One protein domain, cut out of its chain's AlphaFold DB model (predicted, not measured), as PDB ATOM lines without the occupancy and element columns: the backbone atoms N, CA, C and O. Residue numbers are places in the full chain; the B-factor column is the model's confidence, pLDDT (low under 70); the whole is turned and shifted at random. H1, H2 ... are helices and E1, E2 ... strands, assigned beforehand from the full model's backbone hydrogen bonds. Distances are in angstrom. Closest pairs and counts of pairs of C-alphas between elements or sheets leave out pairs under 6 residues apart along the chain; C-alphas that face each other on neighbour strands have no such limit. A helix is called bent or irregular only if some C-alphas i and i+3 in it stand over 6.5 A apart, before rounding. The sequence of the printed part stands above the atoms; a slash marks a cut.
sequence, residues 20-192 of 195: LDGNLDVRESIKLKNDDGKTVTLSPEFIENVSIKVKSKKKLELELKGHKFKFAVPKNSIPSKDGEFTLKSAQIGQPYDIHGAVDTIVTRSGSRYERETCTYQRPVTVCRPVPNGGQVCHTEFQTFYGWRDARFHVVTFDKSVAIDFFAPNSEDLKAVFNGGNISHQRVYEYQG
ATOM      1  N   LEU A  20       7.559 -28.305 -52.672       94.62
ATOM      2  CA  LEU A  20       6.557 -27.998 -53.683       94.62
ATOM      3  C   LEU A  20       6.457 -29.220 -54.587       94.62
ATOM      4  O   LEU A  20       7.425 -29.540 -55.280       94.62
ATOM      5  N   ASP A  21       5.324 -29.903 -54.554       97.00
ATOM      6  CA  ASP A  21       5.079 -31.096 -55.357       97.00
ATOM      7  C   ASP A  21       4.278 -30.713 -56.603       97.00
ATOM      8  O   ASP A  21       3.417 -29.829 -56.557       97.00
ATOM      9  N   GLY A  22       4.587 -31.333 -57.738       97.75
ATOM     10  CA  GLY A  22       4.027 -30.918 -59.015       97.75
ATOM     11  C   GLY A  22       4.420 -31.790 -60.197       97.75
ATOM     12  O   GLY A  22       4.765 -32.968 -60.062       97.75
ATOM     13  N   ASN A  23       4.352 -31.190 -61.378       98.12
ATOM     14  CA  ASN A  23       4.703 -31.795 -62.654       98.12
ATOM     15  C   ASN A  23       5.737 -30.943 -63.395       98.12
ATOM     16  O   ASN A  23       5.870 -29.744 -63.158       98.12
ATOM     17  N   LEU A  24       6.493 -31.589 -64.278       98.50
ATOM     18  CA  LEU A  24       7.472 -30.958 -65.152       98.50
ATOM     19  C   LEU A  24       7.172 -31.360 -66.597       98.50
ATOM     20  O   LEU A  24       7.314 -32.526 -66.959       98.50
ATOM     21  N   ASP A  25       6.788 -30.396 -67.419       98.56
ATOM     22  CA  ASP A  25       6.655 -30.527 -68.866       98.56
ATOM     23  C   ASP A  25       7.982 -30.146 -69.529       98.56
ATOM     24  O   ASP A  25       8.332 -28.967 -69.610       98.56
ATOM     25  N   VAL A  26       8.759 -31.138 -69.963       98.44
ATOM     26  CA  VAL A  26       9.990 -30.920 -70.726       98.44
ATOM     27  C   VAL A  26       9.613 -30.846 -72.204       98.44
ATOM     28  O   VAL A  26       9.285 -31.857 -72.817       98.44
ATOM     29  N   ARG A  27       9.673 -29.649 -72.791       98.25
ATOM     30  CA  ARG A  27       9.277 -29.412 -74.192       98.25
ATOM     31  C   ARG A  27      10.392 -29.724 -75.172       98.25
ATOM     32  O   ARG A  27      10.160 -30.225 -76.267       98.25
ATOM     33  N   GLU A  28      11.616 -29.451 -74.748       97.81
ATOM     34  CA  GLU A  28      12.831 -29.715 -75.499       97.81
ATOM     35  C   GLU A  28      13.881 -30.346 -74.593       97.81
ATOM     36  O   GLU A  28      13.838 -30.199 -73.374       97.81
ATOM     37  N   SER A  29      14.847 -31.059 -75.176       97.38
ATOM     38  CA  SER A  29      15.840 -31.747 -74.358       97.38
ATOM     39  C   SER A  29      16.675 -30.757 -73.542       97.38
ATOM     40  O   SER A  29      17.295 -29.845 -74.095       97.38
ATOM     41  N   ILE A  30      16.731 -30.973 -72.224       97.25
ATOM     42  CA  ILE A  30      17.514 -30.149 -71.298       97.25
ATOM     43  C   ILE A  30      18.613 -30.939 -70.601       97.25
ATOM     44  O   ILE A  30      18.490 -32.134 -70.352       97.25
ATOM     45  N   LYS A  31      19.707 -30.260 -70.255       97.44
ATOM     46  CA  LYS A  31      20.884 -30.824 -69.588       97.44
ATOM     47  C   LYS A  31      21.069 -30.189 -68.217       97.44
ATOM     48  O   LYS A  31      21.517 -29.055 -68.129       97.44
ATOM     49  N   LEU A  32      20.775 -30.910 -67.145       97.38
ATOM     50  CA  LEU A  32      20.919 -30.403 -65.778       97.38
ATOM     51  C   LEU A  32      22.108 -31.059 -65.075       97.38
ATOM     52  O   LEU A  32      22.425 -32.223 -65.323       97.38
ATOM     53  N   LYS A  33      22.779 -30.324 -64.184       96.94
ATOM     54  CA  LYS A  33      23.868 -30.867 -63.360       96.94
ATOM     55  C   LYS A  33      23.306 -31.427 -62.061       96.94
ATOM     56  O   LYS A  33      22.697 -30.680 -61.290       96.94
ATOM     57  N   ASN A  34      23.506 -32.721 -61.825       96.31
ATOM     58  CA  ASN A  34      23.117 -33.349 -60.568       96.31
ATOM     59  C   ASN A  34      24.061 -32.936 -59.421       96.31
ATOM     60  O   ASN A  34      25.020 -32.180 -59.605       96.31
ATOM     61  N   ASP A  35      23.792 -33.430 -58.220       91.81
ATOM     62  CA  ASP A  35      24.593 -33.195 -57.023       91.81
ATOM     63  C   ASP A  35      26.016 -33.768 -57.072       91.81
ATOM     64  O   ASP A  35      26.886 -33.222 -56.391       91.81
ATOM     65  N   ASP A  36      26.272 -34.766 -57.918       92.06
ATOM     66  CA  ASP A  36      27.621 -35.267 -58.232       92.06
ATOM     67  C   ASP A  36      28.359 -34.412 -59.281       92.06
ATOM     68  O   ASP A  36      29.485 -34.724 -59.669       92.06
ATOM     69  N   GLY A  37      27.717 -33.367 -59.814       92.81
ATOM     70  CA  GLY A  37      28.237 -32.549 -60.912       92.81
ATOM     71  C   GLY A  37      28.156 -33.210 -62.294       92.81
ATOM     72  O   GLY A  37      28.594 -32.615 -63.282       92.81
ATOM     73  N   LYS A  38      27.575 -34.411 -62.399       95.56
ATOM     74  CA  LYS A  38      27.320 -35.093 -63.670       95.56
ATOM     75  C   LYS A  38      26.159 -34.427 -64.396       95.56
ATOM     76  O   LYS A  38      25.165 -34.019 -63.799       95.56
ATOM     77  N   THR A  39      26.284 -34.335 -65.715       97.12
ATOM     78  CA  THR A  39      25.211 -33.813 -66.561       97.12
ATOM     79  C   THR A  39      24.221 -34.929 -66.869       97.12
ATOM     80  O   THR A  39      24.598 -35.941 -67.458       97.12
ATOM     81  N   VAL A  40      22.962 -34.735 -66.493       97.25
ATOM     82  CA  VAL A  40      21.840 -35.610 -66.836       97.25
ATOM     83  C   VAL A  40      21.033 -34.921 -67.926       97.25
ATOM     84  O   VAL A  40      20.704 -33.742 -67.809       97.25
ATOM     85  N   THR A  41      20.743 -35.653 -68.999       97.56
ATOM     86  CA  THR A  41      19.899 -35.154 -70.087       97.56
ATOM     87  C   THR A  41      18.472 -35.633 -69.860       97.56
ATOM     88  O   THR A  41      18.249 -36.830 -69.697       97.56
ATOM     89  N   LEU A  42      17.525 -34.703 -69.839       97.31
ATOM     90  CA  LEU A  42      16.097 -34.986 -69.830       97.31
ATOM     91  C   LEU A  42      15.590 -34.857 -71.263       97.31
ATOM     92  O   LEU A  42      15.858 -33.859 -71.937       97.31
ATOM     93  N   SER A  43      14.922 -35.898 -71.746       97.56
ATOM     94  CA  SER A  43      14.253 -35.890 -73.047       97.56
ATOM     95  C   SER A  43      12.906 -35.168 -72.944       97.56
ATOM     96  O   SER A  43      12.367 -35.095 -71.838       97.56
ATOM     97  N   PRO A  44      12.355 -34.670 -74.066       98.38
ATOM     98  CA  PRO A  44      11.007 -34.120 -74.085       98.38
ATOM     99  C   PRO A  44       9.979 -35.136 -73.577       98.38
ATOM    100  O   PRO A  44       9.861 -36.224 -74.141       98.38
ATOM    101  N   GLU A  45       9.297 -34.805 -72.485       98.06
ATOM    102  CA  GLU A  45       8.359 -35.676 -71.775       98.06
ATOM    103  C   GLU A  45       7.597 -34.870 -70.710       98.06
ATOM    104  O   GLU A  45       8.158 -33.968 -70.083       98.06
ATOM    105  N   PHE A  46       6.346 -35.252 -70.447       98.06
ATOM    106  CA  PHE A  46       5.603 -34.801 -69.274       98.06
ATOM    107  C   PHE A  46       5.867 -35.735 -68.085       98.06
ATOM    108  O   PHE A  46       5.562 -36.925 -68.143       98.06
ATOM    109  N   ILE A  47       6.441 -35.204 -67.006       97.69
ATOM    110  CA  ILE A  47       6.873 -35.968 -65.833       97.69
ATOM    111  C   ILE A  47       6.020 -35.574 -64.626       97.69
ATOM    112  O   ILE A  47       6.056 -34.431 -64.167       97.69
ATOM    113  N   GLU A  48       5.285 -36.536 -64.077       97.06
ATOM    114  CA  GLU A  48       4.490 -36.367 -62.856       97.06
ATOM    115  C   GLU A  48       5.314 -36.601 -61.579       97.06
ATOM    116  O   GLU A  48       6.371 -37.236 -61.608       97.06
ATOM    117  N   ASN A  49       4.785 -36.145 -60.438       95.19
ATOM    118  CA  ASN A  49       5.343 -36.368 -59.097       95.19
ATOM    119  C   ASN A  49       6.784 -35.851 -58.937       95.19
ATOM    120  O   ASN A  49       7.648 -36.499 -58.344       95.19
ATOM    121  N   VAL A  50       7.040 -34.668 -59.488       97.25
ATOM    122  CA  VAL A  50       8.304 -33.947 -59.355       97.25
ATOM    123  C   VAL A  50       8.232 -33.061 -58.118       97.25
ATOM    124  O   VAL A  50       7.214 -32.415 -57.886       97.25
ATOM    125  N   SER A  51       9.312 -33.001 -57.337       96.69
ATOM    126  CA  SER A  51       9.348 -32.167 -56.130       96.69
ATOM    127  C   SER A  51      10.467 -31.133 -56.184       96.69
ATOM    128  O   SER A  51      11.600 -31.435 -56.564       96.69
ATOM    129  N   ILE A  52      10.167 -29.903 -55.775       96.12
ATOM    130  CA  ILE A  52      11.145 -28.842 -55.540       96.12
ATOM    131  C   ILE A  52      11.213 -28.574 -54.042       96.12
ATOM    132  O   ILE A  52      10.256 -28.126 -53.419       96.12
ATOM    133  N   LYS A  53      12.380 -28.811 -53.451       93.69
ATOM    134  CA  LYS A  53      12.647 -28.596 -52.030       93.69
ATOM    135  C   LYS A  53      13.403 -27.297 -51.819       93.69
ATOM    136  O   LYS A  53      14.530 -27.129 -52.291       93.69
ATOM    137  N   VAL A  54      12.837 -26.411 -51.011       90.25
ATOM    138  CA  VAL A  54      13.503 -25.206 -50.520       90.25
ATOM    139  C   VAL A  54      14.389 -25.593 -49.337       90.25
ATOM    140  O   VAL A  54      13.988 -25.517 -48.181       90.25
ATOM    141  N   LYS A  55      15.624 -26.036 -49.600       87.31
ATOM    142  CA  LYS A  55      16.559 -26.449 -48.530       87.31
ATOM    143  C   LYS A  55      16.977 -25.284 -47.638       87.31
ATOM    144  O   LYS A  55      17.346 -25.474 -46.484       87.31
ATOM    145  N   SER A  56      17.028 -24.080 -48.203       85.31
ATOM    146  CA  SER A  56      17.321 -22.839 -47.486       85.31
ATOM    147  C   SER A  56      16.914 -21.639 -48.338       85.31
ATOM    148  O   SER A  56      16.733 -21.773 -49.545       85.31
ATOM    149  N   LYS A  57      16.948 -20.430 -47.762       83.94
ATOM    150  CA  LYS A  57      16.793 -19.161 -48.507       83.94
ATOM    151  C   LYS A  57      17.794 -18.960 -49.661       83.94
ATOM    152  O   LYS A  57      17.693 -17.972 -50.377       83.94
ATOM    153  N   LYS A  58      18.807 -19.826 -49.780       89.44
ATOM    154  CA  LYS A  58      19.882 -19.747 -50.777       89.44
ATOM    155  C   LYS A  58      19.978 -20.978 -51.681       89.44
ATOM    156  O   LYS A  58      20.916 -21.052 -52.473       89.44
ATOM    157  N   LYS A  59      19.109 -21.982 -51.518       92.25
ATOM    158  CA  LYS A  59      19.226 -23.262 -52.234       92.25
ATOM    159  C   LYS A  59      17.860 -23.888 -52.501       92.25
ATOM    160  O   LYS A  59      17.137 -24.166 -51.542       92.25
ATOM    161  N   LEU A  60      17.588 -24.185 -53.770       93.88
ATOM    162  CA  LEU A  60      16.517 -25.084 -54.205       93.88
ATOM    163  C   LEU A  60      17.114 -26.417 -54.656       93.88
ATOM    164  O   LEU A  60      18.253 -26.479 -55.125       93.88
ATOM    165  N   GLU A  61      16.340 -27.481 -54.515       96.38
ATOM    166  CA  GLU A  61      16.677 -28.815 -54.997       96.38
ATOM    167  C   GLU A  61      15.472 -29.393 -55.735       96.38
ATOM    168  O   GLU A  61      14.431 -29.595 -55.123       96.38
ATOM    169  N   LEU A  62      15.615 -29.640 -57.032       97.19
ATOM    170  CA  LEU A  62      14.638 -30.362 -57.842       97.19
ATOM    171  C   LEU A  62      14.961 -31.856 -57.763       97.19
ATOM    172  O   LEU A  62      16.076 -32.258 -58.101       97.19
ATOM    173  N   GLU A  63      14.008 -32.671 -57.330       96.94
ATOM    174  CA  GLU A  63      14.121 -34.128 -57.314       96.94
ATOM    175  C   GLU A  63      13.214 -34.729 -58.397       96.94
ATOM    176  O   GLU A  63      11.996 -34.543 -58.372       96.94
ATOM    177  N   LEU A  64      13.803 -35.461 -59.347       95.25
ATOM    178  CA  LEU A  64      13.081 -36.184 -60.403       95.25
ATOM    179  C   LEU A  64      13.852 -37.446 -60.804       95.25
ATOM    180  O   LEU A  64      15.081 -37.427 -60.886       95.25
ATOM    181  N   LYS A  65      13.137 -38.550 -61.054       91.31
ATOM    182  CA  LYS A  65      13.700 -39.847 -61.491       91.31
ATOM    183  C   LYS A  65      14.915 -40.316 -60.659       91.31
ATOM    184  O   LYS A  65      15.868 -40.869 -61.194       91.31
ATOM    185  N   GLY A  66      14.903 -40.059 -59.347       92.50
ATOM    186  CA  GLY A  66      15.996 -40.420 -58.430       92.50
ATOM    187  C   GLY A  66      17.234 -39.513 -58.487       92.50
ATOM    188  O   GLY A  66      18.179 -39.734 -57.732       92.50
ATOM    189  N   HIS A  67      17.233 -38.477 -59.327       95.81
ATOM    190  CA  HIS A  67      18.290 -37.473 -59.405       95.81
ATOM    191  C   HIS A  67      17.911 -36.201 -58.649       95.81
ATOM    192  O   HIS A  67      16.741 -35.823 -58.584       95.81
ATOM    193  N   LYS A  68      18.927 -35.519 -58.109       97.06
ATOM    194  CA  LYS A  68      18.787 -34.248 -57.395       97.06
ATOM    195  C   LYS A  68      19.556 -33.157 -58.119       97.06
ATOM    196  O   LYS A  68      20.767 -33.266 -58.298       97.06
ATOM    197  N   PHE A  69      18.870 -32.088 -58.494       97.38
ATOM    198  CA  PHE A  69      19.445 -30.943 -59.194       97.38
ATOM    199  C   PHE A  69      19.406 -29.729 -58.278       97.38
ATOM    200  O   PHE A  69      18.341 -29.293 -57.847       97.38
ATOM    201  N   LYS A  70      20.581 -29.197 -57.939       96.75
ATOM    202  CA  LYS A  70      20.710 -28.085 -56.992       96.75
ATOM    203  C   LYS A  70      20.790 -26.762 -57.736       96.75
ATOM    204  O   LYS A  70      21.582 -26.627 -58.665       96.75
ATOM    205  N   PHE A  71      20.029 -25.783 -57.266       96.62
ATOM    206  CA  PHE A  71      20.030 -24.416 -57.772       96.62
ATOM    207  C   PHE A  71      20.428 -23.486 -56.633       96.62
ATOM    208  O   PHE A  71      19.808 -23.487 -55.562       96.62
ATOM    209  N   ALA A  72      21.483 -22.702 -56.835       96.25
ATOM    210  CA  ALA A  72      21.792 -21.610 -55.926       96.25
ATOM    211  C   ALA A  72      20.732 -20.509 -56.074       96.25
ATOM    212  O   ALA A  72      20.247 -20.244 -57.166       96.25
ATOM    213  N   VAL A  73      20.368 -19.869 -54.969       94.38
ATOM    214  CA  VAL A  73      19.381 -18.784 -54.944       94.38
ATOM    215  C   VAL A  73      20.060 -17.537 -54.390       94.38
ATOM    216  O   VAL A  73      20.480 -17.531 -53.224       94.38
ATOM    217  N   PRO A  74      20.199 -16.468 -55.190       93.25
ATOM    218  CA  PRO A  74      20.649 -15.177 -54.700       93.25
ATOM    219  C   PRO A  74      19.742 -14.663 -53.580       93.25
ATOM    220  O   PRO A  74      18.535 -14.905 -53.553       93.25
ATOM    221  N   LYS A  75      20.315 -13.921 -52.633       90.00
ATOM    222  CA  LYS A  75      19.547 -13.372 -51.509       90.00
ATOM    223  C   LYS A  75      18.417 -12.469 -52.031       90.00
ATOM    224  O   LYS A  75      18.672 -11.624 -52.877       90.00
ATOM    225  N   ASN A  76      17.212 -12.618 -51.472       86.75
ATOM    226  CA  ASN A  76      16.014 -11.830 -51.810       86.75
ATOM    227  C   ASN A  76      15.550 -11.943 -53.277       86.75
ATOM    228  O   ASN A  76      14.826 -11.071 -53.738       86.75
ATOM    229  N   SER A  77      15.973 -12.978 -54.007       89.25
ATOM    230  CA  SER A  77      15.566 -13.156 -55.407       89.25
ATOM    231  C   SER A  77      14.201 -13.819 -55.564       89.25
ATOM    232  O   SER A  77      13.513 -13.520 -56.527       89.25
ATOM    233  N   ILE A  78      13.792 -14.671 -54.619       89.00
ATOM    234  CA  ILE A  78      12.469 -15.307 -54.609       89.00
ATOM    235  C   ILE A  78      11.575 -14.561 -53.605       89.00
ATOM    236  O   ILE A  78      11.995 -14.394 -52.448       89.00
ATOM    237  N   PRO A  79      10.374 -14.104 -54.003       88.62
ATOM    238  CA  PRO A  79       9.445 -13.437 -53.103       88.62
ATOM    239  C   PRO A  79       8.990 -14.377 -51.980       88.62
ATOM    240  O   PRO A  79       8.830 -15.580 -52.154       88.62
ATOM    241  N   SER A  80       8.786 -13.817 -50.786       81.69
ATOM    242  CA  SER A  80       8.301 -14.584 -49.622       81.69
ATOM    243  C   SER A  80       6.785 -14.809 -49.602       81.69
ATOM    244  O   SER A  80       6.293 -15.557 -48.761       81.69
ATOM    245  N   LYS A  81       6.062 -14.109 -50.477       81.50
ATOM    246  CA  LYS A  81       4.613 -14.175 -50.668       81.50
ATOM    247  C   LYS A  81       4.382 -14.307 -52.173       81.50
ATOM    248  O   LYS A  81       5.014 -15.156 -52.790       81.50
ATOM    249  N   ASP A  82       3.613 -13.396 -52.744       91.50
ATOM    250  CA  ASP A  82       3.258 -13.408 -54.149       91.50
ATOM    251  C   ASP A  82       4.235 -12.566 -54.961       91.50
ATOM    252  O   ASP A  82       4.800 -11.574 -54.475       91.50
ATOM    253  N   GLY A  83       4.428 -12.973 -56.207       94.25
ATOM    254  CA  GLY A  83       5.182 -12.213 -57.185       94.25
ATOM    255  C   GLY A  83       6.037 -13.075 -58.092       94.25
ATOM    256  O   GLY A  83       6.112 -14.299 -57.971       94.25
ATOM    257  N   GLU A  84       6.712 -12.382 -58.992       96.56
ATOM    258  CA  GLU A  84       7.577 -12.979 -59.995       96.56
ATOM    259  C   GLU A  84       9.041 -12.915 -59.563       96.56
ATOM    260  O   GLU A  84       9.465 -12.041 -58.797       96.56
ATOM    261  N   PHE A  85       9.832 -13.849 -60.073       95.62
ATOM    262  CA  PHE A  85      11.270 -13.864 -59.902       95.62
ATOM    263  C   PHE A  85      11.978 -14.358 -61.156       95.62
ATOM    264  O   PHE A  85      11.476 -15.188 -61.911       95.62
ATOM    265  N   THR A  86      13.207 -13.882 -61.326       96.75
ATOM    266  CA  THR A  86      14.103 -14.305 -62.397       96.75
ATOM    267  C   THR A  86      15.463 -14.629 -61.809       96.75
ATOM    268  O   THR A  86      16.064 -13.803 -61.121       96.75
ATOM    269  N   LEU A  87      15.973 -15.822 -62.104       96.50
ATOM    270  CA  LEU A  87      17.303 -16.270 -61.718       96.50
ATOM    271  C   LEU A  87      18.089 -16.639 -62.972       96.50
ATOM    272  O   LEU A  87      17.657 -17.472 -63.766       96.50
ATOM    273  N   LYS A  88      19.262 -16.038 -63.155       97.56
ATOM    274  CA  LYS A  88      20.105 -16.331 -64.316       97.56
ATOM    275  C   LYS A  88      20.934 -17.591 -64.097       97.56
ATOM    276  O   LYS A  88      21.434 -17.827 -62.998       97.56
ATOM    277  N   SER A  89      21.156 -18.344 -65.166       96.69
ATOM    278  CA  SER A  89      22.008 -19.540 -65.234       96.69
ATOM    279  C   SER A  89      23.336 -19.381 -64.477       96.69
ATOM    280  O   SER A  89      23.681 -20.185 -63.605       96.69
ATOM    281  N   ALA A  90      24.038 -18.271 -64.724       95.06
ATOM    282  CA  ALA A  90      25.299 -17.931 -64.062       95.06
ATOM    283  C   ALA A  90      25.186 -17.778 -62.532       95.06
ATOM    284  O   ALA A  90      26.141 -18.060 -61.812       95.06
ATOM    285  N   GLN A  91      24.032 -17.340 -62.024       95.81
ATOM    286  CA  GLN A  91      23.794 -17.118 -60.595       95.81
ATOM    287  C   GLN A  91      23.409 -18.403 -59.864       95.81
ATOM    288  O   GLN A  91      23.724 -18.563 -58.684       95.81
ATOM    289  N   ILE A  92      22.711 -19.304 -60.556       96.25
ATOM    290  CA  ILE A  92      22.115 -20.496 -59.949       96.25
ATOM    291  C   ILE A  92      22.965 -21.757 -60.108       96.25
ATOM    292  O   ILE A  92      22.659 -22.778 -59.494       96.25
ATOM    293  N   GLY A  93      24.041 -21.693 -60.898       95.62
ATOM    294  CA  GLY A  93      24.958 -22.815 -61.119       95.62
ATOM    295  C   GLY A  93      24.410 -23.894 -62.058       95.62
ATOM    296  O   GLY A  93      24.922 -25.013 -62.064       95.62
ATOM    297  N   GLN A  94      23.390 -23.566 -62.852       97.19
ATOM    298  CA  GLN A  94      22.740 -24.458 -63.818       97.19
ATOM    299  C   GLN A  94      22.698 -23.789 -65.200       97.19
ATOM    300  O   GLN A  94      22.734 -22.566 -65.276       97.19
ATOM    301  N   PRO A  95      22.652 -24.550 -66.307       96.94
ATOM    302  CA  PRO A  95      22.805 -24.000 -67.657       96.94
ATOM    303  C   PRO A  95      21.508 -23.421 -68.250       96.94
ATOM    304  O   PRO A  95      21.392 -23.333 -69.467       96.94
ATOM    305  N   TYR A  96      20.550 -23.032 -67.408       97.88
ATOM    306  CA  TYR A  96      19.267 -22.457 -67.819       97.88
ATOM    307  C   TYR A  96      18.929 -21.256 -66.952       97.88
ATOM    308  O   TYR A  96      19.286 -21.218 -65.771       97.88
ATOM    309  N   ASP A  97      18.258 -20.281 -67.547       98.06
ATOM    310  CA  ASP A  97      17.630 -19.198 -66.805       98.06
ATOM    311  C   ASP A  97      16.282 -19.700 -66.267       98.06
ATOM    312  O   ASP A  97      15.611 -20.513 -66.901       98.06
ATOM    313  N   ILE A  98      15.901 -19.241 -65.077       97.62
ATOM    314  CA  ILE A  98      14.658 -19.616 -64.403       97.62
ATOM    315  C   ILE A  98      13.807 -18.373 -64.246       97.62
ATOM    316  O   ILE A  98      14.242 -17.416 -63.604       97.62
ATOM    317  N   HIS A  99      12.598 -18.393 -64.789       98.19
ATOM    318  CA  HIS A  99      11.568 -17.413 -64.472       98.19
ATOM    319  C   HIS A  99      10.475 -18.130 -63.698       98.19
ATOM    320  O   HIS A  99      10.123 -19.251 -64.039       98.19
ATOM    321  N   GLY A 100       9.951 -17.529 -62.644       96.44
ATOM    322  CA  GLY A 100       8.854 -18.148 -61.922       96.44
ATOM    323  C   GLY A 100       7.934 -17.140 -61.278       96.44
ATOM    324  O   GLY A 100       8.313 -15.997 -61.036       96.44
ATOM    325  N   ALA A 101       6.727 -17.597 -60.988       96.81
ATOM    326  CA  ALA A 101       5.705 -16.854 -60.280       96.81
ATOM    327  C   ALA A 101       5.241 -17.674 -59.076       96.81
ATOM    328  O   ALA A 101       5.054 -18.886 -59.181       96.81
ATOM    329  N   VAL A 102       5.084 -17.005 -57.938       94.75
ATOM    330  CA  VAL A 102       4.512 -17.570 -56.714       94.75
ATOM    331  C   VAL A 102       3.175 -16.889 -56.465       94.75
ATOM    332  O   VAL A 102       3.100 -15.661 -56.507       94.75
ATOM    333  N   ASP A 103       2.155 -17.683 -56.162       94.94
ATOM    334  CA  ASP A 103       0.845 -17.206 -55.724       94.94
ATOM    335  C   ASP A 103       0.422 -17.953 -54.457       94.94
ATOM    336  O   ASP A 103       0.583 -19.171 -54.357       94.94
ATOM    337  N   THR A 104      -0.070 -17.225 -53.455       93.44
ATOM    338  CA  THR A 104      -0.449 -17.777 -52.153       93.44
ATOM    339  C   THR A 104      -1.869 -17.376 -51.779       93.44
ATOM    340  O   THR A 104      -2.151 -16.236 -51.407       93.44
ATOM    341  N   ILE A 105      -2.760 -18.360 -51.730       93.19
ATOM    342  CA  ILE A 105      -4.115 -18.191 -51.221       93.19
ATOM    343  C   ILE A 105      -4.121 -18.530 -49.731       93.19
ATOM    344  O   ILE A 105      -3.778 -19.636 -49.309       93.19
ATOM    345  N   VAL A 106      -4.541 -17.569 -48.906       94.06
ATOM    346  CA  VAL A 106      -4.655 -17.754 -47.454       94.06
ATOM    347  C   VAL A 106      -6.120 -17.848 -47.065       94.06
ATOM    348  O   VAL A 106      -6.881 -16.894 -47.222       94.06
ATOM    349  N   THR A 107      -6.518 -18.985 -46.497       95.44
ATOM    350  CA  THR A 107      -7.875 -19.190 -45.979       95.44
ATOM    351  C   THR A 107      -7.854 -19.416 -44.475       95.44
ATOM    352  O   THR A 107      -6.943 -20.033 -43.921       95.44
ATOM    353  N   ARG A 108      -8.866 -18.892 -43.781       96.31
ATOM    354  CA  ARG A 108      -9.027 -19.036 -42.331       96.31
ATOM    355  C   ARG A 108     -10.305 -19.806 -42.035       96.31
ATOM    356  O   ARG A 108     -11.382 -19.407 -42.471       96.31
ATOM    357  N   SER A 109     -10.195 -20.884 -41.264       95.31
ATOM    358  CA  SER A 109     -11.364 -21.614 -40.774       95.31
ATOM    359  C   SER A 109     -12.117 -20.820 -39.704       95.31
ATOM    360  O   SER A 109     -11.559 -19.933 -39.056       95.31
ATOM    361  N   GLY A 110     -13.360 -21.218 -39.421       96.44
ATOM    362  CA  GLY A 110     -14.030 -20.816 -38.182       96.44
ATOM    363  C   GLY A 110     -13.267 -21.282 -36.932       96.44
ATOM    364  O   GLY A 110     -12.439 -22.201 -37.008       96.44
ATOM    365  N   SER A 111     -13.547 -20.647 -35.793       95.88
ATOM    366  CA  SER A 111     -12.995 -21.039 -34.493       95.88
ATOM    367  C   SER A 111     -13.500 -22.426 -34.086       95.88
ATOM    368  O   SER A 111     -14.679 -22.746 -34.228       95.88
ATOM    369  N   ARG A 112     -12.598 -23.240 -33.550       95.69
ATOM    370  CA  ARG A 112     -12.829 -24.586 -33.024       95.69
ATOM    371  C   ARG A 112     -12.501 -24.606 -31.543       95.69
ATOM    372  O   ARG A 112     -11.598 -23.894 -31.104       95.69
ATOM    373  N   TYR A 113     -13.232 -25.421 -30.797       96.25
ATOM    374  CA  TYR A 113     -12.991 -25.670 -29.382       96.25
ATOM    375  C   TYR A 113     -12.662 -27.147 -29.199       96.25
ATOM    376  O   TYR A 113     -13.459 -28.000 -29.582       96.25
ATOM    377  N   GLU A 114     -11.494 -27.447 -28.641       95.94
ATOM    378  CA  GLU A 114     -11.007 -28.814 -28.452       95.94
ATOM    379  C   GLU A 114     -10.318 -28.953 -27.090       95.94
ATOM    380  O   GLU A 114      -9.800 -27.983 -26.532       95.94
ATOM    381  N   ARG A 115     -10.296 -30.177 -26.556       95.31
ATOM    382  CA  ARG A 115      -9.480 -30.536 -25.395       95.31
ATOM    383  C   ARG A 115      -8.194 -31.190 -25.887       95.31
ATOM    384  O   ARG A 115      -8.241 -32.219 -26.553       95.31
ATOM    385  N   GLU A 116      -7.054 -30.601 -25.548       94.31
ATOM    386  CA  GLU A 116      -5.733 -31.039 -26.000       94.31
ATOM    387  C   GLU A 116      -4.897 -31.560 -24.829       94.31
ATOM    388  O   GLU A 116      -4.977 -31.041 -23.712       94.31
ATOM    389  N   THR A 117      -4.057 -32.564 -25.082       94.12
ATOM    390  CA  THR A 117      -3.056 -33.008 -24.106       94.12
ATOM    391  C   THR A 117      -2.025 -31.903 -23.880       94.12
ATOM    392  O   THR A 117      -1.632 -31.180 -24.800       94.12
ATOM    393  N   CYS A 118      -1.557 -31.765 -22.649       94.69
ATOM    394  CA  CYS A 118      -0.527 -30.811 -22.274       94.69
ATOM    395  C   CYS A 118       0.430 -31.415 -21.252       94.69
ATOM    396  O   CYS A 118       0.153 -32.442 -20.634       94.69
ATOM    397  N   THR A 119       1.575 -30.762 -21.089       94.88
ATOM    398  CA  THR A 119       2.520 -31.074 -20.025       94.88
ATOM    399  C   THR A 119       2.862 -29.819 -19.249       94.88
ATOM    400  O   THR A 119       2.860 -28.709 -19.789       94.88
ATOM    401  N   TYR A 120       3.151 -29.989 -17.967       92.56
ATOM    402  CA  TYR A 120       3.648 -28.922 -17.114       92.56
ATOM    403  C   TYR A 120       4.704 -29.469 -16.161       92.56
ATOM    404  O   TYR A 120       4.694 -30.646 -15.803       92.56
ATOM    405  N   GLN A 121       5.641 -28.612 -15.768       93.88
ATOM    406  CA  GLN A 121       6.663 -28.971 -14.795       93.88
ATOM    407  C   GLN A 121       6.269 -28.453 -13.421       93.88
ATOM    408  O   GLN A 121       5.879 -27.294 -13.271       93.88
ATOM    409  N   ARG A 122       6.401 -29.308 -12.410       93.56
ATOM    410  CA  ARG A 122       6.178 -28.946 -11.011       93.56
ATOM    411  C   ARG A 122       7.409 -29.323 -10.181       93.56
ATOM    412  O   ARG A 122       7.952 -30.410 -10.387       93.56
ATOM    413  N   PRO A 123       7.841 -28.465  -9.239       95.69
ATOM    414  CA  PRO A 123       8.874 -28.830  -8.282       95.69
ATOM    415  C   PRO A 123       8.355 -29.917  -7.335       95.69
ATOM    416  O   PRO A 123       7.297 -29.774  -6.716       95.69
ATOM    417  N   VAL A 124       9.114 -30.999  -7.218       95.62
ATOM    418  CA  VAL A 124       8.880 -32.110  -6.298       95.62
ATOM    419  C   VAL A 124      10.116 -32.254  -5.422       95.62
ATOM    420  O   VAL A 124      11.243 -32.271  -5.916       95.62
ATOM    421  N   THR A 125       9.923 -32.343  -4.108       95.62
ATOM    422  CA  THR A 125      11.020 -32.641  -3.185       95.62
ATOM    423  C   THR A 125      11.335 -34.124  -3.274       95.62
ATOM    424  O   THR A 125      10.526 -34.962  -2.875       95.62
ATOM    425  N   VAL A 126      12.507 -34.446  -3.809       94.31
ATOM    426  CA  VAL A 126      13.002 -35.816  -3.905       94.31
ATOM    427  C   VAL A 126      14.107 -35.976  -2.886       94.31
ATOM    428  O   VAL A 126      15.021 -35.158  -2.802       94.31
ATOM    429  N   CYS A 127      14.014 -37.041  -2.105       94.31
ATOM    430  CA  CYS A 127      14.979 -37.330  -1.072       94.31
ATOM    431  C   CYS A 127      15.654 -38.669  -1.343       94.31
ATOM    432  O   CYS A 127      14.977 -39.667  -1.588       94.31
ATOM    433  N   ARG A 128      16.989 -38.691  -1.313       92.88
ATOM    434  CA  ARG A 128      17.787 -39.894  -1.570       92.88
ATOM    435  C   ARG A 128      18.611 -40.268  -0.335       92.88
ATOM    436  O   ARG A 128      19.155 -39.368   0.316       92.88
ATOM    437  N   PRO A 129      18.708 -41.566  -0.001       92.75
ATOM    438  CA  PRO A 129      19.562 -42.020   1.087       92.75
ATOM    439  C   PRO A 129      21.034 -41.799   0.723       92.75
ATOM    440  O   PRO A 129      21.434 -42.021  -0.421       92.75
ATOM    441  N   VAL A 130      21.840 -41.372   1.696       92.62
ATOM    442  CA  VAL A 130      23.300 -41.262   1.547       92.62
ATOM    443  C   VAL A 130      24.024 -42.409   2.269       92.62
ATOM    444  O   VAL A 130      23.515 -42.892   3.283       92.62
ATOM    445  N   PRO A 131      25.216 -42.833   1.799       86.75
ATOM    446  CA  PRO A 131      25.924 -44.013   2.319       86.75
ATOM    447  C   PRO A 131      26.216 -44.018   3.830       86.75
ATOM    448  O   PRO A 131      26.343 -45.085   4.415       86.75
ATOM    449  N   ASN A 132      26.282 -42.848   4.476       86.75
ATOM    450  CA  ASN A 132      26.670 -42.707   5.886       86.75
ATOM    451  C   ASN A 132      25.481 -42.620   6.864       86.75
ATOM    452  O   ASN A 132      25.652 -42.146   7.983       86.75
ATOM    453  N   GLY A 133      24.283 -43.043   6.454       74.25
ATOM    454  CA  GLY A 133      23.089 -42.968   7.300       74.25
ATOM    455  C   GLY A 133      22.546 -41.541   7.379       74.25
ATOM    456  O   GLY A 133      22.827 -40.787   8.303       74.25
ATOM    457  N   GLY A 134      21.761 -41.162   6.375       87.12
ATOM    458  CA  GLY A 134      21.102 -39.864   6.289       87.12
ATOM    459  C   GLY A 134      20.294 -39.748   5.003       87.12
ATOM    460  O   GLY A 134      20.344 -40.632   4.145       87.12
ATOM    461  N   GLN A 135      19.565 -38.645   4.853       93.25
ATOM    462  CA  GLN A 135      18.753 -38.370   3.673       93.25
ATOM    463  C   GLN A 135      19.051 -36.956   3.172       93.25
ATOM    464  O   GLN A 135      18.933 -35.992   3.925       93.25
ATOM    465  N   VAL A 136      19.439 -36.832   1.903       93.19
ATOM    466  CA  VAL A 136      19.598 -35.532   1.241       93.19
ATOM    467  C   VAL A 136      18.366 -35.299   0.383       93.19
ATOM    468  O   VAL A 136      18.039 -36.122  -0.472       93.19
ATOM    469  N   CYS A 137      17.670 -34.196   0.647       95.75
ATOM    470  CA  CYS A 137      16.501 -33.767  -0.109       95.75
ATOM    471  C   CYS A 137      16.860 -32.571  -0.985       95.75
ATOM    472  O   CYS A 137      17.464 -31.607  -0.515       95.75
ATOM    473  N   HIS A 138      16.428 -32.596  -2.238       94.25
ATOM    474  CA  HIS A 138      16.542 -31.469  -3.155       94.25
ATOM    475  C   HIS A 138      15.283 -31.369  -4.013       94.25
ATOM    476  O   HIS A 138      14.459 -32.281  -4.075       94.25
ATOM    477  N   THR A 139      15.097 -30.209  -4.637       96.19
ATOM    478  CA  THR A 139      13.959 -29.984  -5.529       96.19
ATOM    479  C   THR A 139      14.306 -30.495  -6.918       96.19
ATOM    480  O   THR A 139      15.291 -30.056  -7.508       96.19
ATOM    481  N   GLU A 140      13.484 -31.390  -7.455       95.94
ATOM    482  CA  GLU A 140      13.540 -31.827  -8.847       95.94
ATOM    483  C   GLU A 140      12.283 -31.352  -9.581       95.94
ATOM    484  O   GLU A 140      11.174 -31.450  -9.057       95.94
ATOM    485  N   PHE A 141      12.434 -30.831 -10.799       95.00
ATOM    486  CA  PHE A 141      11.290 -30.509 -11.652       95.00
ATOM    487  C   PHE A 141      10.844 -31.771 -12.381       95.00
ATOM    488  O   PHE A 141      11.561 -32.283 -13.238       95.00
ATOM    489  N   GLN A 142       9.656 -32.263 -12.041       95.25
ATOM    490  CA  GLN A 142       9.053 -33.410 -12.713       95.25
ATOM    491  C   GLN A 142       7.998 -32.936 -13.712       95.25
ATOM    492  O   GLN A 142       7.256 -31.989 -13.443       95.25
ATOM    493  N   THR A 143       7.954 -33.591 -14.873       95.25
ATOM    494  CA  THR A 143       6.972 -33.323 -15.930       95.25
ATOM    495  C   THR A 143       5.712 -34.146 -15.679       95.25
ATOM    496  O   THR A 143       5.769 -35.372 -15.633       95.25
ATOM    497  N   PHE A 144       4.577 -33.466 -15.563       93.19
ATOM    498  CA  PHE A 144       3.250 -34.057 -15.435       93.19
ATOM    499  C   PHE A 144       2.494 -33.917 -16.756       93.19
ATOM    500  O   PHE A 144       2.682 -32.935 -17.477       93.19
ATOM    501  N   TYR A 145       1.654 -34.904 -17.064       95.69
ATOM    502  CA  TYR A 145       0.774 -34.910 -18.232       95.69
ATOM    503  C   TYR A 145      -0.642 -34.573 -17.792       95.69
ATOM    504  O   TYR A 145      -1.098 -35.060 -16.761       95.69
ATOM    505  N   GLY A 146      -1.324 -33.772 -18.596       95.75
ATOM    506  CA  GLY A 146      -2.658 -33.292 -18.301       95.75
ATOM    507  C   GLY A 146      -3.441 -32.944 -19.555       95.75
ATOM    508  O   GLY A 146      -3.019 -33.228 -20.683       95.75
ATOM    509  N   TRP A 147      -4.577 -32.291 -19.354       96.12
ATOM    510  CA  TRP A 147      -5.435 -31.794 -20.421       96.12
ATOM    511  C   TRP A 147      -5.696 -30.306 -20.253       96.12
ATOM    512  O   TRP A 147      -5.805 -29.797 -19.141       96.12
ATOM    513  N   ARG A 148      -5.835 -29.600 -21.370       95.81
ATOM    514  CA  ARG A 148      -6.285 -28.209 -21.385       95.81
ATOM    515  C   ARG A 148      -7.334 -28.006 -22.451       95.81
ATOM    516  O   ARG A 148      -7.279 -28.607 -23.521       95.81
ATOM    517  N   ASP A 149      -8.251 -27.102 -22.165       96.50
ATOM    518  CA  ASP A 149      -9.189 -26.634 -23.167       96.50
ATOM    519  C   ASP A 149      -8.507 -25.579 -24.048       96.50
ATOM    520  O   ASP A 149      -7.818 -24.681 -23.555       96.50
ATOM    521  N   ALA A 150      -8.687 -25.682 -25.358       96.56
ATOM    522  CA  ALA A 150      -8.102 -24.788 -26.336       96.56
ATOM    523  C   ALA A 150      -9.166 -24.297 -27.317       96.56
ATOM    524  O   ALA A 150     -10.013 -25.056 -27.785       96.56
ATOM    525  N   ARG A 151      -9.086 -23.011 -27.664       96.81
ATOM    526  CA  ARG A 151      -9.826 -22.442 -28.790       96.81
ATOM    527  C   ARG A 151      -8.835 -21.972 -29.835       96.81
ATOM    528  O   ARG A 151      -7.924 -21.209 -29.516       96.81
ATOM    529  N   PHE A 152      -9.009 -22.405 -31.072       96.69
ATOM    530  CA  PHE A 152      -8.112 -22.060 -32.168       96.69
ATOM    531  C   PHE A 152      -8.862 -21.986 -33.491       96.69
ATOM    532  O   PHE A 152      -9.959 -22.516 -33.627       96.69
ATOM    533  N   HIS A 153      -8.253 -21.377 -34.495       96.50
ATOM    534  CA  HIS A 153      -8.642 -21.560 -35.892       96.50
ATOM    535  C   HIS A 153      -7.456 -22.121 -36.675       96.50
ATOM    536  O   HIS A 153      -6.308 -22.055 -36.230       96.50
ATOM    537  N   VAL A 154      -7.738 -22.706 -37.833       95.50
ATOM    538  CA  VAL A 154      -6.714 -23.184 -38.758       95.50
ATOM    539  C   VAL A 154      -6.582 -22.165 -39.879       95.50
ATOM    540  O   VAL A 154      -7.575 -21.781 -40.497       95.50
ATOM    541  N   VAL A 155      -5.357 -21.715 -40.116       95.56
ATOM    542  CA  VAL A 155      -4.983 -20.946 -41.299       95.56
ATOM    543  C   VAL A 155      -4.373 -21.920 -42.295       95.56
ATOM    544  O   VAL A 155      -3.421 -22.621 -41.963       95.56
ATOM    545  N   THR A 156      -4.938 -21.986 -43.491       93.75
ATOM    546  CA  THR A 156      -4.413 -22.781 -44.597       93.75
ATOM    547  C   THR A 156      -3.734 -21.842 -45.578       93.75
ATOM    548  O   THR A 156      -4.339 -20.862 -46.014       93.75
ATOM    549  N   PHE A 157      -2.488 -22.151 -45.911       93.81
ATOM    550  CA  PHE A 157      -1.721 -21.491 -46.955       93.81
ATOM    551  C   PHE A 157      -1.645 -22.456 -48.131       93.81
ATOM    552  O   PHE A 157      -1.000 -23.498 -48.021       93.81
ATOM    553  N   ASP A 158      -2.334 -22.124 -49.212       94.50
ATOM    554  CA  ASP A 158      -2.261 -22.834 -50.482       94.50
ATOM    555  C   ASP A 158      -1.332 -22.043 -51.400       94.50
ATOM    556  O   ASP A 158      -1.668 -20.943 -51.842       94.50
ATOM    557  N   LYS A 159      -0.108 -22.541 -51.571       94.00
ATOM    558  CA  LYS A 159       0.929 -21.895 -52.371       94.00
ATOM    559  C   LYS A 159       1.056 -22.635 -53.689       94.00
ATOM    560  O   LYS A 159       1.384 -23.819 -53.688       94.00
ATOM    561  N   SER A 160       0.895 -21.925 -54.793       95.31
ATOM    562  CA  SER A 160       1.177 -22.423 -56.134       95.31
ATOM    563  C   SER A 160       2.425 -21.750 -56.704       95.31
ATOM    564  O   SER A 160       2.773 -20.617 -56.357       95.31
ATOM    565  N   VAL A 161       3.147 -22.486 -57.542       96.06
ATOM    566  CA  VAL A 161       4.316 -21.991 -58.256       96.06
ATOM    567  C   VAL A 161       4.271 -22.464 -59.705       96.06
ATOM    568  O   VAL A 161       4.029 -23.641 -59.981       96.06
ATOM    569  N   ALA A 162       4.562 -21.544 -60.615       97.75
ATOM    570  CA  ALA A 162       4.882 -21.839 -62.005       97.75
ATOM    571  C   ALA A 162       6.338 -21.443 -62.246       97.75
ATOM    572  O   ALA A 162       6.752 -20.353 -61.845       97.75
ATOM    573  N   ILE A 163       7.134 -22.336 -62.826       98.06
ATOM    574  CA  ILE A 163       8.555 -22.119 -63.091       98.06
ATOM    575  C   ILE A 163       8.877 -22.521 -64.524       98.06
ATOM    576  O   ILE A 163       8.794 -23.688 -64.890       98.06
ATOM    577  N   ASP A 164       9.366 -21.562 -65.285       98.50
ATOM    578  CA  ASP A 164       9.801 -21.705 -66.659       98.50
ATOM    579  C   ASP A 164      11.329 -21.765 -66.738       98.50
ATOM    580  O   ASP A 164      12.048 -20.950 -66.149       98.50
ATOM    581  N   PHE A 165      11.835 -22.731 -67.502       98.38
ATOM    582  CA  PHE A 165      13.255 -22.913 -67.780       98.38
ATOM    583  C   PHE A 165      13.559 -22.433 -69.196       98.38
ATOM    584  O   PHE A 165      13.147 -23.067 -70.167       98.38
ATOM    585  N   PHE A 166      14.326 -21.356 -69.319       98.44
ATOM    586  CA  PHE A 166      14.721 -20.774 -70.598       98.44
ATOM    587  C   PHE A 166      16.174 -21.096 -70.937       98.44
ATOM    588  O   PHE A 166      17.033 -21.213 -70.052       98.44
ATOM    589  N   ALA A 167      16.484 -21.190 -72.232       97.75
ATOM    590  CA  ALA A 167      17.873 -21.158 -72.672       97.75
ATOM    591  C   ALA A 167      18.551 -19.850 -72.194       97.75
ATOM    592  O   ALA A 167      17.894 -18.807 -72.131       97.75
ATOM    593  N   PRO A 168      19.851 -19.869 -71.842       96.56
ATOM    594  CA  PRO A 168      20.521 -18.707 -71.260       96.56
ATOM    595  C   PRO A 168      20.379 -17.442 -72.111       96.56
ATOM    596  O   PRO A 168      20.764 -17.441 -73.279       96.56
ATOM    597  N   ASN A 169      19.888 -16.354 -71.507       93.75
ATOM    598  CA  ASN A 169      19.678 -15.059 -72.166       93.75
ATOM    599  C   ASN A 169      18.805 -15.127 -73.436       93.75
ATOM    600  O   ASN A 169      19.028 -14.368 -74.377       93.75
ATOM    601  N   SER A 170      17.830 -16.034 -73.461       96.06
ATOM    602  CA  SER A 170      16.894 -16.228 -74.568       96.06
ATOM    603  C   SER A 170      15.456 -16.332 -74.049       96.06
ATOM    604  O   SER A 170      15.236 -16.597 -72.870       96.06
ATOM    605  N   GLU A 171      14.483 -16.155 -74.940       96.06
ATOM    606  CA  GLU A 171      13.050 -16.420 -74.699       96.06
ATOM    607  C   GLU A 171      12.653 -17.857 -75.089       96.06
ATOM    608  O   GLU A 171      11.486 -18.240 -75.073       96.06
ATOM    609  N   ASP A 172      13.644 -18.672 -75.439       97.69
ATOM    610  CA  ASP A 172      13.483 -20.059 -75.844       97.69
ATOM    611  C   ASP A 172      13.185 -20.965 -74.633       97.69
ATOM    612  O   ASP A 172      14.088 -21.358 -73.882       97.69
ATOM    613  N   LEU A 173      11.894 -21.235 -74.426       98.06
ATOM    614  CA  LEU A 173      11.341 -22.018 -73.322       98.06
ATOM    615  C   LEU A 173      11.582 -23.518 -73.520       98.06
ATOM    616  O   LEU A 173      11.081 -24.128 -74.461       98.06
ATOM    617  N   LYS A 174      12.288 -24.139 -72.576       98.38
ATOM    618  CA  LYS A 174      12.690 -25.549 -72.645       98.38
ATOM    619  C   LYS A 174      11.871 -26.477 -71.763       98.38
ATOM    620  O   LYS A 174      11.644 -27.625 -72.142       98.38
ATOM    621  N   ALA A 175      11.445 -26.008 -70.597       98.44
ATOM    622  CA  ALA A 175      10.620 -26.790 -69.686       98.44
ATOM    623  C   ALA A 175       9.762 -25.890 -68.795       98.44
ATOM    624  O   ALA A 175      10.131 -24.746 -68.539       98.44
ATOM    625  N   VAL A 176       8.651 -26.435 -68.304       98.56
ATOM    626  CA  VAL A 176       7.719 -25.765 -67.393       98.56
ATOM    627  C   VAL A 176       7.449 -26.680 -66.207       98.56
ATOM    628  O   VAL A 176       7.028 -27.819 -66.384       98.56
ATOM    629  N   PHE A 177       7.672 -26.194 -64.995       98.44
ATOM    630  CA  PHE A 177       7.250 -26.846 -63.765       98.44
ATOM    631  C   PHE A 177       6.030 -26.128 -63.202       98.44
ATOM    632  O   PHE A 177       6.069 -24.918 -62.994       98.44
ATOM    633  N   ASN A 178       4.978 -26.879 -62.892       98.19
ATOM    634  CA  ASN A 178       3.844 -26.375 -62.128       98.19
ATOM    635  C   ASN A 178       3.684 -27.231 -60.884       98.19
ATOM    636  O   ASN A 178       3.591 -28.456 -60.967       98.19
ATOM    637  N   GLY A 179       3.636 -26.592 -59.726       97.06
ATOM    638  CA  GLY A 179       3.490 -27.302 -58.469       97.06
ATOM    639  C   GLY A 179       2.961 -26.410 -57.372       97.06
ATOM    640  O   GLY A 179       2.662 -25.234 -57.575       97.06
ATOM    641  N   GLY A 180       2.861 -26.974 -56.183       95.44
ATOM    642  CA  GLY A 180       2.393 -26.230 -55.037       95.44
ATOM    643  C   GLY A 180       2.603 -26.967 -53.734       95.44
ATOM    644  O   GLY A 180       3.112 -28.088 -53.684       95.44
ATOM    645  N   ASN A 181       2.223 -26.304 -52.656       94.81
ATOM    646  CA  ASN A 181       2.179 -26.885 -51.335       94.81
ATOM    647  C   ASN A 181       1.012 -26.293 -50.559       94.81
ATOM    648  O   ASN A 181       0.826 -25.077 -50.526       94.81
ATOM    649  N   ILE A 182       0.284 -27.169 -49.878       93.06
ATOM    650  CA  ILE A 182      -0.716 -26.766 -48.904       93.06
ATOM    651  C   ILE A 182      -0.129 -27.003 -47.520       93.06
ATOM    652  O   ILE A 182       0.264 -28.119 -47.174       93.06
ATOM    653  N   SER A 183      -0.098 -25.949 -46.713       92.12
ATOM    654  CA  SER A 183       0.305 -26.029 -45.314       92.12
ATOM    655  C   SER A 183      -0.786 -25.485 -44.403       92.12
ATOM    656  O   SER A 183      -1.559 -24.596 -44.764       92.12
ATOM    657  N   HIS A 184      -0.855 -26.036 -43.195       92.81
ATOM    658  CA  HIS A 184      -1.841 -25.651 -42.196       92.81
ATOM    659  C   HIS A 184      -1.141 -25.174 -40.933       92.81
ATOM    660  O   HIS A 184      -0.253 -25.842 -40.402       92.81
ATOM    661  N   GLN A 185      -1.593 -24.046 -40.406       93.12
ATOM    662  CA  GLN A 185      -1.159 -23.518 -39.129       93.12
ATOM    663  C   GLN A 185      -2.344 -23.432 -38.175       93.12
ATOM    664  O   GLN A 185      -3.340 -22.763 -38.444       93.12
ATOM    665  N   ARG A 186      -2.209 -24.064 -37.009       93.50
ATOM    666  CA  ARG A 186      -3.123 -23.851 -35.890       93.50
ATOM    667  C   ARG A 186      -2.764 -22.545 -35.184       93.50
ATOM    668  O   ARG A 186      -1.640 -22.384 -34.713       93.50
ATOM    669  N   VAL A 187      -3.718 -21.625 -35.093       94.81
ATOM    670  CA  VAL A 187      -3.564 -20.336 -34.412       94.81
ATOM    671  C   VAL A 187      -4.488 -20.313 -33.202       94.81
ATOM    672  O   VAL A 187      -5.713 -20.271 -33.334       94.81
ATOM    673  N   TYR A 188      -3.891 -20.368 -32.012       94.12
ATOM    674  CA  TYR A 188      -4.627 -20.371 -30.754       94.12
ATOM    675  C   TYR A 188      -5.171 -18.981 -30.423       94.12
ATOM    676  O   TYR A 188      -4.442 -17.995 -30.375       94.12
ATOM    677  N   GLU A 189      -6.468 -18.930 -30.151       94.81
ATOM    678  CA  GLU A 189      -7.174 -17.766 -29.616       94.81
ATOM    679  C   GLU A 189      -7.241 -17.823 -28.087       94.81
ATOM    680  O   GLU A 189      -7.327 -16.793 -27.423       94.81
ATOM    681  N   TYR A 190      -7.234 -19.036 -27.533       95.12
ATOM    682  CA  TYR A 190      -7.226 -19.302 -26.103       95.12
ATOM    683  C   TYR A 190      -6.557 -20.647 -25.815       95.12
ATOM    684  O   TYR A 190      -6.785 -21.628 -26.527       95.12
ATOM    685  N   GLN A 191      -5.774 -20.692 -24.741       94.81
ATOM    686  CA  GLN A 191      -5.223 -21.917 -24.170       94.81
ATOM    687  C   GLN A 191      -5.456 -21.887 -22.662       94.81
ATOM    688  O   GLN A 191      -4.964 -20.994 -21.970       94.81
ATOM    689  N   GLY A 192      -6.230 -22.849 -22.167       92.75
ATOM    690  CA  GLY A 192      -6.511 -23.010 -20.751       92.75
ATOM    691  C   GLY A 192      -5.319 -23.541 -19.962       92.75
ATOM    692  O   GLY A 192      -4.278 -23.914 -20.513       92.75
TER     693      GLY A 192
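This is residues 20 to 192 of the 195 residues of an uncharacterized protein of Bacteriovorax sp. BSW11_IV (UniProt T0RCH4). A bent, two-stranded arm, the twisted ribbon of E9 and the first part of E10, sticks out far from a head of short strands, and the long strands E10 and E11 run from the arm's base into that head. In the head a twisted sheet folds back at the bend of E4, with the small E2 and E3 hairpin and the short H1 beside E6. The 173 printed residues hold eleven named strands and one named helix, E1 to E7, then H1, then E8 to E11, and the class is mostly strand. The branched sheet of nine strands is antiparallel throughout its neighbour pairs, and E2 and E3 form a second, antiparallel sheet. The whole is extended, with a radius of gyration of the C-alphas of 25.8 A, and spans 83 by 49 by 29 A.

E1, residues 20 to 26, has E4, residues 45 to 56, on one side, with N 22 and O 50 2.8 A apart, and E11, residues 173 to 191, on the other, with N 23 and O 178 2.9 A apart. E2, residues 30 to 33, and E3, residues 39 to 42, form a hairpin, with N 32 and O 40 2.9 A apart. E4, E5, residues 59 to 64, and E6, residues 67 to 72, form a meander, each strand the antiparallel neighbour of the one before; N 53 and O 61 are 2.8 A apart, N 62 and O 69 2.9 A. The closest C-alphas of E2 and E6, Lys 33 and Phe 69, are 6.1 A apart. H1, residues 89 to 92, is on the branched sheet but over none of its strands, at a height of 4.2 A, only just above the sheet's level. It is too short for an O i to N i+4 pair; its one O i to N i+3 pair is within hydrogen-bond range. E7, residues 83 to 87, is the antiparallel neighbour of E8, residues 97 to 108, with N 85 and O 100 2.8 A apart. E9, residues 112 to 130, E10, residues 134 to 166, and E11 form a second meander. E10 pairs with E9 over residues 134 to 152, N 120 and O 144 being 3.0 A apart; with E8 over 155 to 166, N 103 and O 160 at 3.0 A; and with E11 over 150 to 166, N 157 and O 183 at 2.9 A.

E1 begins at C-alpha 20, (6.557, -27.998, -53.683). E4 bends by 69 degrees at residue 48, E10 by 77 degrees at residue 151. E10 is 79.5 A long, E9 52.7 A, E11 51.9 A and E8 36.2 A. E11 ends at C-alpha 191, (-5.223, -21.917, -24.170).

The C-alphas farthest apart, of Gly 133 and Asp 172, are 86.8 A apart. The printed part has no cut and no long link. Mean pLDDT of the printed part is 94.9, and no printed residue is under 70.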